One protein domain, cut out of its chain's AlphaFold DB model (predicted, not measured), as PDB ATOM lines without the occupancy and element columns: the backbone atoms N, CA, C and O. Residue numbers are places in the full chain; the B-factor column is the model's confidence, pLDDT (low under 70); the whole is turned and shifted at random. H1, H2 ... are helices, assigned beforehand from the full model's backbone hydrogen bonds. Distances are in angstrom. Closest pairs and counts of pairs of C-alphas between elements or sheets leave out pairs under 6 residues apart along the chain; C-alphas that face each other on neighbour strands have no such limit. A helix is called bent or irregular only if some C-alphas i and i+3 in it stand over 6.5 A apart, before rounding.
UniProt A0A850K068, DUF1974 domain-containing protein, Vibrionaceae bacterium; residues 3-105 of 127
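What this domain is: This is residues 3 to 105 of the 127 residues of the protein "DUF1974 domain-containing protein" of Vibrionaceae bacterium (UniProt A0A850K068). A long bent helix, H3, and the helical hairpin of H4 and H5 packed on it make the main body, while two smaller helices, H1 and H2, form a separate corner off one end of the body, reached by a long loop. H5 runs back past both arms of H3, H4 packs on the second arm, and residues 3 to 9 of H1 stick out free. The printed part has 103 residues with five named helices, in the order H1, H2, H3, H4, H5, and no named strand; the class is all helix. The whole is loose, with a radius of gyration of the C-alphas of 16.0 A, and its C-alphas span 45 by 37 by 26 A.

Where its parts are: H1 is residues 3 to 13, 15.5 A long, beginning at C-alpha 3 at (147.266, 176.162, 173.566). H2 is residues 17 to 22, 8.8 A long. H3, residues 35 to 60, was assigned as one helix by its hydrogen bonds but is bent: C-alphas 48 and 51 are 6.7 A apart. Its arms are H3a, residues 35 to 48, 20.0 A long from C-alpha 35 at (165.388, 151.186, 167.182), and H3b, residues 51 to 60, 14.2 A long. H4 is residues 69 to 78, 14.1 A long. H5 is residues 84 to 101, 25.9 A long, ending at C-alpha 101 at (167.885, 160.803, 160.531).

How they stand to each other: H1 and H2 touch only at the corner by their link, about perpendicular at 88 degrees; their closest C-alphas, of Leu 12 and Arg 19, are 5.5 A apart. H2 and H3a are apart. H3a and H3b stand at a steep tilt of 46 degrees. H3a and H5 touch, closest at the C-alphas of Ala 42 and His 96, 5.2 A, with a steep tilt of 38 degrees, opposite ways. H3b touches H4, closest at the C-alphas of Val 56 and Gly 76, 5.6 A, with a steep tilt of 54 degrees, the same way. H3b only just touches H5, through residues 86 to 90 of H5 alone, with 3 pairs of C-alphas within 8 A; the closest are those of Val 52 and Glu 86, 6.5 A. H4 and H5 form a helical hairpin at a shallow tilt of 16 degrees, with the C-alphas of Asp 70 and Lys 91 closest at 4.5 A. In H1, H2, H3a, H3b, H4 and H5 every O i to N i+4 pair is within hydrogen-bond range.

The domain as a whole: The C-alphas farthest apart, of Leu 4 and Glu 78, are 46.6 A apart. The printed part has no cut. The link from H2 to H3, residues 23 to 34, is long. The mean pLDDT of the printed part is 95.5, and no printed residue is under 70.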
ATOM      1  N   LYS A   3     146.437 175.872 172.385       96.19
ATOM      2  CA  LYS A   3     147.266 176.162 173.566       96.19
ATOM      3  C   LYS A   3     147.482 174.930 174.448       96.19
ATOM      4  O   LYS A   3     148.600 174.695 174.900       96.19
ATOM      5  N   LEU A   4     146.419 174.177 174.725       96.06
ATOM      6  CA  LEU A   4     146.509 172.966 175.539       96.06
ATOM      7  C   LEU A   4     147.258 171.871 174.775       96.06
ATOM      8  O   LEU A   4     148.136 171.224 175.340       96.06
ATOM      9  N   ASP A   5     146.970 171.728 173.484       95.25
ATOM     10  CA  ASP A   5     147.597 170.717 172.632       95.25
ATOM     11  C   ASP A   5     149.116 170.961 172.534       95.25
ATOM     12  O   ASP A   5     149.909 170.033 172.692       95.25
ATOM     13  N   SER A   6     149.542 172.227 172.421       95.56
ATOM     14  CA  SER A   6     150.956 172.625 172.475       95.56
ATOM     15  C   SER A   6     151.628 172.289 173.814       95.56
ATOM     16  O   SER A   6     152.752 171.778 173.838       95.56
ATOM     17  N   GLN A   7     150.948 172.530 174.941       95.31
ATOM     18  CA  GLN A   7     151.471 172.188 176.269       95.31
ATOM     19  C   GLN A   7     151.668 170.679 176.424       95.31
ATOM     20  O   GLN A   7     152.727 170.239 176.877       95.31
ATOM     21  N   VAL A   8     150.677 169.886 176.011       94.94
ATOM     22  CA  VAL A   8     150.749 168.421 176.046       94.94
ATOM     23  C   VAL A   8     151.872 167.918 175.138       94.94
ATOM     24  O   VAL A   8     152.707 167.133 175.586       94.94
ATOM     25  N   ALA A   9     151.964 168.418 173.903       95.06
ATOM     26  CA  ALA A   9     153.015 168.040 172.963       95.06
ATOM     27  C   ALA A   9     154.420 168.316 173.520       95.06
ATOM     28  O   ALA A   9     155.307 167.473 173.383       95.06
ATOM     29  N   ARG A  10     154.626 169.457 174.193       95.38
ATOM     30  CA  ARG A  10     155.911 169.788 174.826       95.38
ATOM     31  C   ARG A  10     156.269 168.819 175.952       95.38
ATOM     32  O   ARG A  10     157.421 168.403 176.035       95.38
ATOM     33  N   ILE A  11     155.302 168.438 176.788       95.00
ATOM     34  CA  ILE A  11     155.510 167.452 177.864       95.00
ATOM     35  C   ILE A  11     155.909 166.086 177.291       95.00
ATOM     36  O   ILE A  11     156.766 165.422 177.863       95.00
ATOM     37  N   LEU A  12     155.314 165.675 176.166       92.94
ATOM     38  CA  LEU A  12     155.621 164.392 175.522       92.94
ATOM     39  C   LEU A  12     156.981 164.375 174.806       92.94
ATOM     40  O   LEU A  12     157.620 163.328 174.751       92.94
ATOM     41  N   GLN A  13     157.425 165.514 174.269       92.94
ATOM     42  CA  GLN A  13     158.711 165.637 173.568       92.94
ATOM     43  C   GLN A  13     159.894 165.886 174.514       92.94
ATOM     44  O   GLN A  13     161.023 165.554 174.178       92.94
ATOM     45  N   THR A  14     159.649 166.459 175.696       93.31
ATOM     46  CA  THR A  14     160.708 166.803 176.659       93.31
ATOM     47  C   THR A  14     160.882 165.687 177.693       93.31
ATOM     48  O   THR A  14     159.881 165.259 178.283       93.31
ATOM     49  N   PRO A  15     162.119 165.246 177.998       94.81
ATOM     50  CA  PRO A  15     162.372 164.348 179.120       94.81
ATOM     51  C   PRO A  15     161.745 164.875 180.416       94.81
ATOM     52  O   PRO A  15     161.984 166.003 180.844       94.81
ATOM     53  N   SER A  16     160.875 164.071 181.023       95.31
ATOM     54  CA  SER A  16     160.172 164.422 182.256       95.31
ATOM     55  C   SER A  16     159.614 163.171 182.925       95.31
ATOM     56  O   SER A  16     159.295 162.188 182.256       95.31
ATOM     57  N   ALA A  17     159.390 163.232 184.241       96.00
ATOM     58  CA  ALA A  17     158.765 162.133 184.978       96.00
ATOM     59  C   ALA A  17     157.379 161.752 184.415       96.00
ATOM     60  O   ALA A  17     156.990 160.583 184.435       96.00
ATOM     61  N   THR A  18     156.631 162.725 183.885       96.00
ATOM     62  CA  THR A  18     155.341 162.483 183.226       96.00
ATOM     63  C   THR A  18     155.511 161.664 181.950       96.00
ATOM     64  O   THR A  18     154.814 160.663 181.789       96.00
ATOM     65  N   ARG A  19     156.464 162.028 181.080       94.50
ATOM     66  CA  ARG A  19     156.784 161.266 179.865       94.50
ATOM     67  C   ARG A  19     157.233 159.842 180.205       94.50
ATOM     68  O   ARG A  19     156.686 158.887 179.660       94.50
ATOM     69  N   SER A  20     158.143 159.688 181.169       93.50
ATOM     70  CA  SER A  20     158.639 158.373 181.605       93.50
ATOM     71  C   SER A  20     157.521 157.468 182.132       93.50
ATOM     72  O   SER A  20     157.528 156.266 181.890       93.50
ATOM     73  N   ARG A  21     156.520 158.032 182.824       95.19
ATOM     74  CA  ARG A  21     155.350 157.270 183.292       95.19
ATOM     75  C   ARG A  21     154.480 156.752 182.152       95.19
ATOM     76  O   ARG A  21     153.921 155.669 182.295       95.19
ATOM     77  N   ILE A  22     154.354 157.504 181.061       92.88
ATOM     78  CA  ILE A  22     153.594 157.076 179.878       92.88
ATOM     79  C   ILE A  22     154.298 155.897 179.201       92.88
ATOM     80  O   ILE A  22     153.640 154.928 178.840       92.88
ATOM     81  N   GLY A  23     155.631 155.940 179.109       89.69
ATOM     82  CA  GLY A  23     156.437 154.845 178.562       89.69
ATOM     83  C   GLY A  23     156.705 153.686 179.529       89.69
ATOM     84  O   GLY A  23     157.484 152.784 179.218       89.69
ATOM     85  N   ARG A  24     156.100 153.686 180.725       93.44
ATOM     86  CA  ARG A  24     156.364 152.654 181.736       93.44
ATOM     87  C   ARG A  24     156.009 151.273 181.188       93.44
ATOM     88  O   ARG A  24     154.945 151.084 180.607       93.44
ATOM     89  N   ASN A  25     156.870 150.296 181.470       94.88
ATOM     90  CA  ASN A  25     156.774 148.907 181.007       94.88
ATOM     91  C   ASN A  25     157.034 148.703 179.505       94.88
ATOM     92  O   ASN A  25     156.912 147.576 179.030       94.88
ATOM     93  N   GLN A  26     157.412 149.741 178.756       93.56
ATOM     94  CA  GLN A  26     157.963 149.552 177.418       93.56
ATOM     95  C   GLN A  26     159.422 149.094 177.514       93.56
ATOM     96  O   GLN A  26     160.163 149.497 178.413       93.56
ATOM     97  N   TYR A  27     159.847 148.256 176.571       93.69
ATOM     98  CA  TYR A  27     161.242 147.850 176.463       93.69
ATOM     99  C   TYR A  27     162.036 148.922 175.704       93.69
ATOM    100  O   TYR A  27     162.011 148.967 174.476       93.69
ATOM    101  N   MET A  28     162.729 149.792 176.441       92.56
ATOM    102  CA  MET A  28     163.496 150.921 175.885       92.56
ATOM    103  C   MET A  28     165.013 150.720 175.942       92.56
ATOM    104  O   MET A  28     165.772 151.637 175.653       92.56
ATOM    105  N   THR A  29     165.487 149.519 176.280       95.25
ATOM    106  CA  THR A  29     166.923 149.223 176.254       95.25
ATOM    107  C   THR A  29     167.451 149.325 174.824       95.25
ATOM    108  O   THR A  29     167.003 148.588 173.937       95.25
ATOM    109  N   ALA A  30     168.410 150.225 174.609       96.38
ATOM    110  CA  ALA A  30     169.076 150.390 173.328       96.38
ATOM    111  C   ALA A  30     169.795 149.098 172.921       96.38
ATOM    112  O   ALA A  30     170.571 148.518 173.679       96.38
ATOM    113  N   SER A  31     169.512 148.619 171.712       95.44
ATOM    114  CA  SER A  31     170.188 147.461 171.130       95.44
ATOM    115  C   SER A  31     170.067 147.491 169.612       95.44
ATOM    116  O   SER A  31     169.254 148.234 169.061       95.44
ATOM    117  N   ALA A  32     170.844 146.657 168.919       91.94
ATOM    118  CA  ALA A  32     170.740 146.503 167.467       91.94
ATOM    119  C   ALA A  32     169.315 146.153 166.995       91.94
ATOM    120  O   ALA A  32     168.936 146.542 165.897       91.94
ATOM    121  N   PHE A  33     168.524 145.495 167.846       93.94
ATOM    122  CA  PHE A  33     167.168 145.032 167.544       93.94
ATOM    123  C   PHE A  33     166.072 145.895 168.186       93.94
ATOM    124  O   PHE A  33     164.908 145.508 168.185       93.94
ATOM    125  N   ASN A  34     166.427 147.054 168.751       95.38
ATOM    126  CA  ASN A  34     165.469 147.987 169.340       95.38
ATOM    127  C   ASN A  34     165.742 149.430 168.878       95.38
ATOM    128  O   ASN A  34     166.397 150.189 169.602       95.38
ATOM    129  N   PRO A  35     165.239 149.824 167.692       93.50
ATOM    130  CA  PRO A  35     165.388 151.186 167.182       93.50
ATOM    131  C   PRO A  35     164.797 152.245 168.120       93.50
ATOM    132  O   PRO A  35     165.410 153.286 168.323       93.50
ATOM    133  N   ALA A  36     163.656 151.962 168.762       93.50
ATOM    134  CA  ALA A  36     163.036 152.885 169.712       93.50
ATOM    135  C   ALA A  36     163.953 153.172 170.913       93.50
ATOM    136  O   ALA A  36     164.150 154.329 171.276       93.50
ATOM    137  N   GLY A  37     164.584 152.134 171.473       95.44
ATOM    138  CA  GLY A  37     165.573 152.297 172.542       95.44
ATOM    139  C   GLY A  37     166.819 153.073 172.103       95.44
ATOM    140  O   GLY A  37     167.340 153.881 172.863       95.44
ATOM    141  N   LYS A  38     167.282 152.886 170.858       96.44
ATOM    142  CA  LYS A  38     168.400 153.670 170.306       96.44
ATOM    143  C   LYS A  38     168.047 155.145 170.092       96.44
ATOM    144  O   LYS A  38     168.904 155.996 170.305       96.44
ATOM    145  N   ILE A  39     166.815 155.451 169.681       95.44
ATOM    146  CA  ILE A  39     166.330 156.834 169.551       95.44
ATOM    147  C   ILE A  39     166.253 157.500 170.930       95.44
ATOM    148  O   ILE A  39     166.663 158.649 171.071       95.44
ATOM    149  N   GLU A  40     165.786 156.783 171.957       95.19
ATOM    150  CA  GLU A  40     165.781 157.299 173.331       95.19
ATOM    151  C   GLU A  40     167.206 157.576 173.834       95.19
ATOM    152  O   GLU A  40     167.476 158.664 174.334       95.19
ATOM    153  N   GLN A  41     168.144 156.649 173.610       96.69
ATOM    154  CA  GLN A  41     169.558 156.864 173.933       96.69
ATOM    155  C   GLN A  41     170.143 158.066 173.173       96.69
ATOM    156  O   GLN A  41     170.876 158.867 173.746       96.69
ATOM    157  N   ALA A  42     169.807 158.223 171.889       97.56
ATOM    158  CA  ALA A  42     170.252 159.364 171.095       97.56
ATOM    159  C   ALA A  42     169.767 160.697 171.685       97.56
ATOM    160  O   ALA A  42     170.530 161.658 171.702       97.56
ATOM    161  N   LEU A  43     168.531 160.762 172.197       96.69
ATOM    162  CA  LEU A  43     168.011 161.959 172.862       96.69
ATOM    163  C   LEU A  43     168.853 162.335 174.090       96.69
ATOM    164  O   LEU A  43     169.189 163.507 174.248       96.69
ATOM    165  N   GLU A  44     169.219 161.365 174.929       96.06
ATOM    166  CA  GLU A  44     170.062 161.597 176.110       96.06
ATOM    167  C   GLU A  44     171.442 162.146 175.716       96.06
ATOM    168  O   GLU A  44     171.832 163.219 176.177       96.06
ATOM    169  N   VAL A  45     172.132 161.480 174.783       98.31
ATOM    170  CA  VAL A  45     173.463 161.891 174.299       98.31
ATOM    171  C   VAL A  45     173.437 163.295 173.684       98.31
ATOM    172  O   VAL A  45     174.339 164.100 173.921       98.31
ATOM    173  N   ILE A  46     172.401 163.626 172.906       98.12
ATOM    174  CA  ILE A  46     172.267 164.947 172.274       98.12
ATOM    175  C   ILE A  46     172.112 166.047 173.328       98.12
ATOM    176  O   ILE A  46     172.787 167.072 173.236       98.12
ATOM    177  N   LEU A  47     171.281 165.826 174.348       97.62
ATOM    178  CA  LEU A  47     171.086 166.786 175.436       97.62
ATOM    179  C   LEU A  47     172.358 166.981 176.274       97.62
ATOM    180  O   LEU A  47     172.641 168.095 176.712       97.62
ATOM    181  N   GLU A  48     173.153 165.929 176.472       98.25
ATOM    182  CA  GLU A  48     174.460 166.033 177.131       98.25
ATOM    183  C   GLU A  48     175.488 166.796 176.282       98.25
ATOM    184  O   GLU A  48     176.333 167.521 176.816       98.25
ATOM    185  N   ALA A  49     175.411 166.670 174.956       98.56
ATOM    186  CA  ALA A  49     176.308 167.330 174.013       98.56
ATOM    187  C   ALA A  49     175.993 168.826 173.806       98.56
ATOM    188  O   ALA A  49     176.906 169.603 173.504       98.56
ATOM    189  N   GLU A  50     174.737 169.254 173.983       98.06
ATOM    190  CA  GLU A  50     174.287 170.645 173.799       98.06
ATOM    191  C   GLU A  50     175.152 171.680 174.556       98.06
ATOM    192  O   GLU A  50     175.662 172.609 173.918       98.06
ATOM    193  N   PRO A  51     175.431 171.530 175.870       98.31
ATOM    194  CA  PRO A  51     176.302 172.453 176.598       98.31
ATOM    195  C   PRO A  51     177.735 172.526 176.054       98.31
ATOM    196  O   PRO A  51     178.347 173.598 176.064       98.31
ATOM    197  N   VAL A  52     178.283 171.402 175.580       98.56
ATOM    198  CA  VAL A  52     179.641 171.338 175.019       98.56
ATOM    199  C   VAL A  52     179.692 172.051 173.669       98.56
ATOM    200  O   VAL A  52     180.594 172.853 173.420       98.56
ATOM    201  N   PHE A  53     178.692 171.828 172.820       98.56
ATOM    202  CA  PHE A  53     178.538 172.548 171.560       98.56
ATOM    203  C   PHE A  53     178.432 174.062 171.784       98.56
ATOM    204  O   PHE A  53     179.139 174.843 171.137       98.56
ATOM    205  N   ASP A  54     177.597 174.483 172.737       98.25
ATOM    206  CA  ASP A  54     177.421 175.889 173.099       98.25
ATOM    207  C   ASP A  54     178.726 176.515 173.590       98.25
ATOM    208  O   ASP A  54     179.045 177.654 173.236       98.25
ATOM    209  N   LYS A  55     179.498 175.778 174.392       97.94
ATOM    210  CA  LYS A  55     180.820 176.195 174.873       97.94
ATOM    211  C   LYS A  55     181.771 176.464 173.705       97.94
ATOM    212  O   LYS A  55     182.400 177.524 173.678       97.94
ATOM    213  N   VAL A  56     181.824 175.573 172.711       97.94
ATOM    214  CA  VAL A  56     182.640 175.774 171.500       97.94
ATOM    215  C   VAL A  56     182.136 176.973 170.691       97.94
ATOM    216  O   VAL A  56     182.924 177.859 170.364       97.94
ATOM    217  N   CYS A  57     180.832 177.076 170.417       97.50
ATOM    218  CA  CYS A  57     180.265 178.193 169.648       97.50
ATOM    219  C   CYS A  57     180.520 179.557 170.304       97.50
ATOM    220  O   CYS A  57     180.884 180.517 169.619       97.50
ATOM    221  N   LYS A  58     180.384 179.639 171.635       97.31
ATOM    222  CA  LYS A  58     180.680 180.850 172.414       97.31
ATOM    223  C   LYS A  58     182.152 181.240 172.307       97.31
ATOM    224  O   LYS A  58     182.439 182.400 172.035       97.31
ATOM    225  N   ALA A  59     183.073 180.287 172.454       96.31
ATOM    226  CA  ALA A  59     184.507 180.549 172.323       96.31
ATOM    227  C   ALA A  59     184.913 180.969 170.899       96.31
ATOM    228  O   ALA A  59     185.838 181.756 170.715       96.31
ATOM    229  N   LEU A  60     184.202 180.473 169.882       93.12
ATOM    230  CA  LEU A  60     184.386 180.876 168.488       93.12
ATOM    231  C   LEU A  60     183.751 182.232 168.150       93.12
ATOM    232  O   LEU A  60     184.053 182.776 167.089       93.12
ATOM    233  N   GLY A  61     182.853 182.751 168.995       94.56
ATOM    234  CA  GLY A  61     182.060 183.946 168.697       94.56
ATOM    235  C   GLY A  61     181.141 183.779 167.479       94.56
ATOM    236  O   GLY A  61     180.778 184.763 166.842       94.56
ATOM    237  N   GLN A  62     180.793 182.541 167.117       91.94
ATOM    238  CA  GLN A  62     180.027 182.221 165.912       91.94
ATOM    239  C   GLN A  62     178.868 181.294 166.253       91.94
ATOM    240  O   GLN A  62     179.058 180.239 166.856       91.94
ATOM    241  N   ARG A  63     177.665 181.651 165.795       93.06
ATOM    242  CA  ARG A  63     176.520 180.741 165.830       93.06
ATOM    243  C   ARG A  63     176.665 179.724 164.703       93.06
ATOM    244  O   ARG A  63     176.769 180.105 163.540       93.06
ATOM    245  N   ARG A  64     176.651 178.440 165.048       93.94
ATOM    246  CA  ARG A  64     176.699 177.330 164.091       93.94
ATOM    247  C   ARG A  64     175.412 176.510 164.188       93.94
ATOM    248  O   ARG A  64     174.757 176.551 165.231       93.94
ATOM    249  N   PRO A  65     174.999 175.816 163.117       95.62
ATOM    250  CA  PRO A  65     173.953 174.812 163.235       95.62
ATOM    251  C   PRO A  65     174.458 173.638 164.083       95.62
ATOM    252  O   PRO A  65     175.652 173.338 164.076       95.62
ATOM    253  N   PHE A  66     173.547 172.964 164.783       96.25
ATOM    254  CA  PHE A  66     173.843 171.756 165.559       96.25
ATOM    255  C   PHE A  66     173.967 170.539 164.623       96.25
ATOM    256  O   PHE A  66     173.105 169.666 164.568       96.25
ATOM    257  N   LEU A  67     174.996 170.561 163.777       95.69
ATOM    258  CA  LEU A  67     175.296 169.577 162.738       95.69
ATOM    259  C   LEU A  67     176.813 169.419 162.647       95.69
ATOM    260  O   LEU A  67     177.537 170.375 162.938       95.69
ATOM    261  N   ARG A  68     177.282 168.266 162.154       96.94
ATOM    262  CA  ARG A  68     178.718 167.985 161.999       96.94
ATOM    263  C   ARG A  68     179.468 168.187 163.317       96.94
ATOM    264  O   ARG A  68     180.456 168.926 163.385       96.94
ATOM    265  N   LEU A  69     178.932 167.608 164.393       98.38
ATOM    266  CA  LEU A  69     179.471 167.808 165.742       98.38
ATOM    267  C   LEU A  69     180.890 167.234 165.881       98.38
ATOM    268  O   LEU A  69     181.673 167.735 166.681       98.38
ATOM    269  N   ASP A  70     181.254 166.271 165.038       98.19
ATOM    270  CA  ASP A  70     182.618 165.788 164.827       98.19
ATOM    271  C   ASP A  70     183.593 166.918 164.449       98.19
ATOM    272  O   ASP A  70     184.626 167.089 165.098       98.19
ATOM    273  N   ALA A  71     183.234 167.757 163.474       98.00
ATOM    274  CA  ALA A  71     184.049 168.901 163.066       98.00
ATOM    275  C   ALA A  71     184.062 170.008 164.135       98.00
ATOM    276  O   ALA A  71     185.060 170.708 164.311       98.00
ATOM    277  N   ILE A  72     182.960 170.177 164.876       98.19
ATOM    278  CA  ILE A  72     182.918 171.089 166.030       98.19
ATOM    279  C   ILE A  72     183.865 170.606 167.136       98.19
ATOM    280  O   ILE A  72     184.548 171.429 167.748       98.19
ATOM    281  N   ALA A  73     183.947 169.294 167.360       98.31
ATOM    282  CA  ALA A  73     184.856 168.691 168.324       98.31
ATOM    283  C   ALA A  73     186.322 168.964 167.966       98.31
ATOM    284  O   ALA A  73     187.096 169.388 168.822       98.31
ATOM    285  N   GLU A  74     186.690 168.781 166.696       98.25
ATOM    286  CA  GLU A  74     188.040 169.064 166.192       98.25
ATOM    287  C   GLU A  74     188.425 170.534 166.383       98.25
ATOM    288  O   GLU A  74     189.472 170.824 166.960       98.25
ATOM    289  N   LEU A  75     187.543 171.464 166.003       97.19
ATOM    290  CA  LEU A  75     187.752 172.899 166.220       97.19
ATOM    291  C   LEU A  75     187.887 173.249 167.708       97.19
ATOM    292  O   LEU A  75     188.676 174.119 168.082       97.19
ATOM    293  N   GLY A  76     187.092 172.601 168.559       97.69
ATOM    294  CA  GLY A  76     187.139 172.790 170.002       97.69
ATOM    295  C   GLY A  76     188.469 172.334 170.608       97.69
ATOM    296  O   GLY A  76     189.007 173.037 171.465       97.69
ATOM    297  N   LEU A  77     189.003 171.197 170.148       98.31
ATOM    298  CA  LEU A  77     190.306 170.671 170.562       98.31
ATOM    299  C   LEU A  77     191.458 171.545 170.060       98.31
ATOM    300  O   LEU A  77     192.324 171.915 170.847       98.31
ATOM    301  N   GLU A  78     191.442 171.928 168.779       97.50
ATOM    302  CA  GLU A  78     192.476 172.774 168.164       97.50
ATOM    303  C   GLU A  78     192.638 174.103 168.915       97.50
ATOM    304  O   GLU A  78     193.747 174.587 169.131       97.50
ATOM    305  N   LYS A  79     191.520 174.678 169.371       96.12
ATOM    306  CA  LYS A  79     191.511 175.925 170.142       96.12
ATOM    307  C   LYS A  79     191.678 175.735 171.650       96.12
ATOM    308  O   LYS A  79     191.632 176.723 172.379       96.12
ATOM    309  N   GLY A  80     191.827 174.498 172.127       97.50
ATOM    310  CA  GLY A  80     191.950 174.181 173.552       97.50
ATOM    311  C   GLY A  80     190.724 174.567 174.389       97.50
ATOM    312  O   GLY A  80     190.848 174.813 175.586       97.50
ATOM    313  N   VAL A  81     189.543 174.666 173.770       98.00
ATOM    314  CA  VAL A  81     188.290 175.062 174.440       98.00
ATOM    315  C   VAL A  81     187.668 173.880 175.177       98.00
ATOM    316  O   VAL A  81     187.051 174.054 176.231       98.00
ATOM    317  N   ILE A  82     187.814 172.680 174.619       98.50
ATOM    318  CA  ILE A  82     187.285 171.436 175.179       98.50
ATOM    319  C   ILE A  82     188.392 170.397 175.337       98.50
ATOM    320  O   ILE A  82     189.454 170.514 174.730       98.50
ATOM    321  N   ASN A  83     188.141 169.386 176.163       98.56
ATOM    322  CA  ASN A  83     189.040 168.243 176.335       98.56
ATOM    323  C   ASN A  83     188.629 167.039 175.463       98.56
ATOM    324  O   ASN A  83     187.571 167.040 174.834       98.56
ATOM    325  N   ASP A  84     189.441 165.979 175.481       98.50
ATOM    326  CA  ASP A  84     189.201 164.763 174.690       98.50
ATOM    327  C   ASP A  84     187.874 164.063 175.018       98.50
ATOM    328  O   ASP A  84     187.252 163.481 174.133       98.50
ATOM    329  N   LYS A  85     187.404 164.132 176.273       98.56
ATOM    330  CA  LYS A  85     186.122 163.529 176.678       98.56
ATOM    331  C   LYS A  85     184.939 164.302 176.103       98.56
ATOM    332  O   LYS A  85     184.021 163.705 175.556       98.56
ATOM    333  N   GLU A  86     184.978 165.626 176.202       98.69
ATOM    334  CA  GLU A  86     183.983 166.523 175.605       98.69
ATOM    335  C   GLU A  86     183.961 166.382 174.072       98.69
ATOM    336  O   GLU A  86     182.896 166.350 173.459       98.69
ATOM    337  N   ALA A  87     185.132 166.236 173.445       98.69
ATOM    338  CA  ALA A  87     185.237 165.995 172.012       98.69
ATOM    339  C   ALA A  87     184.682 164.620 171.601       98.69
ATOM    340  O   ALA A  87     184.016 164.510 170.572       98.69
ATOM    341  N   ALA A  88     184.926 163.578 172.402       98.75
ATOM    342  CA  ALA A  88     184.350 162.255 172.182       98.75
ATOM    343  C   ALA A  88     182.817 162.283 172.270       98.75
ATOM    344  O   ALA A  88     182.166 161.732 171.386       98.75
ATOM    345  N   LEU A  89     182.252 162.998 173.251       98.81
ATOM    346  CA  LEU A  89     180.803 163.174 173.394       98.81
ATOM    347  C   LEU A  89     180.178 163.836 172.156       98.81
ATOM    348  O   LEU A  89     179.155 163.378 171.660       98.81
ATOM    349  N   LEU A  90     180.808 164.878 171.607       98.75
ATOM    350  CA  LEU A  90     180.331 165.510 170.371       98.75
ATOM    351  C   LEU A  90     180.373 164.551 169.167       98.75
ATOM    352  O   LEU A  90     179.447 164.534 168.359       98.75
ATOM    353  N   LYS A  91     181.422 163.730 169.046       98.69
ATOM    354  CA  LYS A  91     181.532 162.724 167.974       98.69
ATOM    355  C   LYS A  91     180.481 161.622 168.114       98.69
ATOM    356  O   LYS A  91     179.876 161.224 167.121       98.69
ATOM    357  N   GLU A  92     180.242 161.156 169.336       98.56
ATOM    358  CA  GLU A  92     179.182 160.199 169.653       98.56
ATOM    359  C   GLU A  92     177.805 160.779 169.311       98.56
ATOM    360  O   GLU A  92     177.024 160.147 168.598       98.56
ATOM    361  N   ALA A  93     177.543 162.024 169.709       98.62
ATOM    362  CA  ALA A  93     176.313 162.732 169.385       98.62
ATOM    363  C   ALA A  93     176.077 162.837 167.869       98.62
ATOM    364  O   ALA A  93     174.954 162.624 167.413       98.62
ATOM    365  N   GLU A  94     177.114 163.099 167.063       98.44
ATOM    366  CA  GLU A  94     176.981 163.106 165.599       98.44
ATOM    367  C   GLU A  94     176.619 161.721 165.051       98.44
ATOM    368  O   GLU A  94     175.738 161.612 164.196       98.44
ATOM    369  N   ALA A  95     177.247 160.657 165.561       97.75
ATOM    370  CA  ALA A  95     176.932 159.292 165.153       97.75
ATOM    371  C   ALA A  95     175.473 158.925 165.479       97.75
ATOM    372  O   ALA A  95     174.766 158.380 164.628       97.75
ATOM    373  N   HIS A  96     174.992 159.287 166.672       97.56
ATOM    374  CA  HIS A  96     173.591 159.117 167.063       97.56
ATOM    375  C   HIS A  96     172.643 159.946 166.189       97.56
ATOM    376  O   HIS A  96     171.625 159.430 165.726       97.56
ATOM    377  N   ARG A  97     172.983 161.209 165.906       97.31
ATOM    378  CA  ARG A  97     172.196 162.085 165.028       97.31
ATOM    379  C   ARG A  97     172.040 161.472 163.637       97.31
ATOM    380  O   ARG A  97     170.925 161.416 163.128       97.31
ATOM    381  N   LEU A  98     173.138 160.999 163.041       95.50
ATOM    382  CA  LEU A  98     173.132 160.349 161.729       95.50
ATOM    383  C   LEU A  98     172.318 159.054 161.742       95.50
ATOM    384  O   LEU A  98     171.531 158.839 160.828       95.50
ATOM    385  N   TYR A  99     172.445 158.238 162.791       94.19
ATOM    386  CA  TYR A  99     171.635 157.028 162.945       94.19
ATOM    387  C   TYR A  99     170.126 157.326 162.949       94.19
ATOM    388  O   TYR A  99     169.362 156.588 162.342       94.19
ATOM    389  N   VAL A 100     169.690 158.397 163.620       94.00
ATOM    390  CA  VAL A 100     168.258 158.724 163.753       94.00
ATOM    391  C   VAL A 100     167.659 159.310 162.472       94.00
ATOM    392  O   VAL A 100     166.486 159.072 162.193       94.00
ATOM    393  N   ILE A 101     168.419 160.107 161.716       92.00
ATOM    394  CA  ILE A 101     167.885 160.803 160.531       92.00
ATOM    395  C   ILE A 101     168.048 160.019 159.230       92.00
ATOM    396  O   ILE A 101     167.324 160.294 158.273       92.00
ATOM    397  N   ASN A 102     169.027 159.114 159.159       88.44
ATOM    398  CA  ASN A 102     169.249 158.322 157.960       88.44
ATOM    399  C   ASN A 102     168.155 157.261 157.845       88.44
ATOM    400  O   ASN A 102     167.749 156.651 158.833       88.44
ATOM    401  N   VAL A 103     167.674 157.056 156.623       77.00
ATOM    402  CA  VAL A 103     166.642 156.068 156.319       77.00
ATOM    403  C   VAL A 103     167.299 154.915 155.575       77.00
ATOM    404  O   VAL A 103     167.878 155.126 154.514       77.00
ATOM    405  N   ASP A 104     167.190 153.709 156.132       72.19
ATOM    406  CA  ASP A 104     167.774 152.491 155.552       72.19
ATOM    407  C   ASP A 104     166.943 151.923 154.380       72.19
ATOM    408  O   ASP A 104     167.433 151.087 153.626       72.19
ATOM    409  N   ASP A 105     165.697 152.378 154.206       76.25
ATOM    410  CA  ASP A 105     164.750 151.852 153.206       76.25
ATOM    411  C   ASP A 105     165.004 152.331 151.765       76.25
ATOM    412  O   ASP A 105     164.353 151.841 150.843       76.25
TER     413      ASP A 105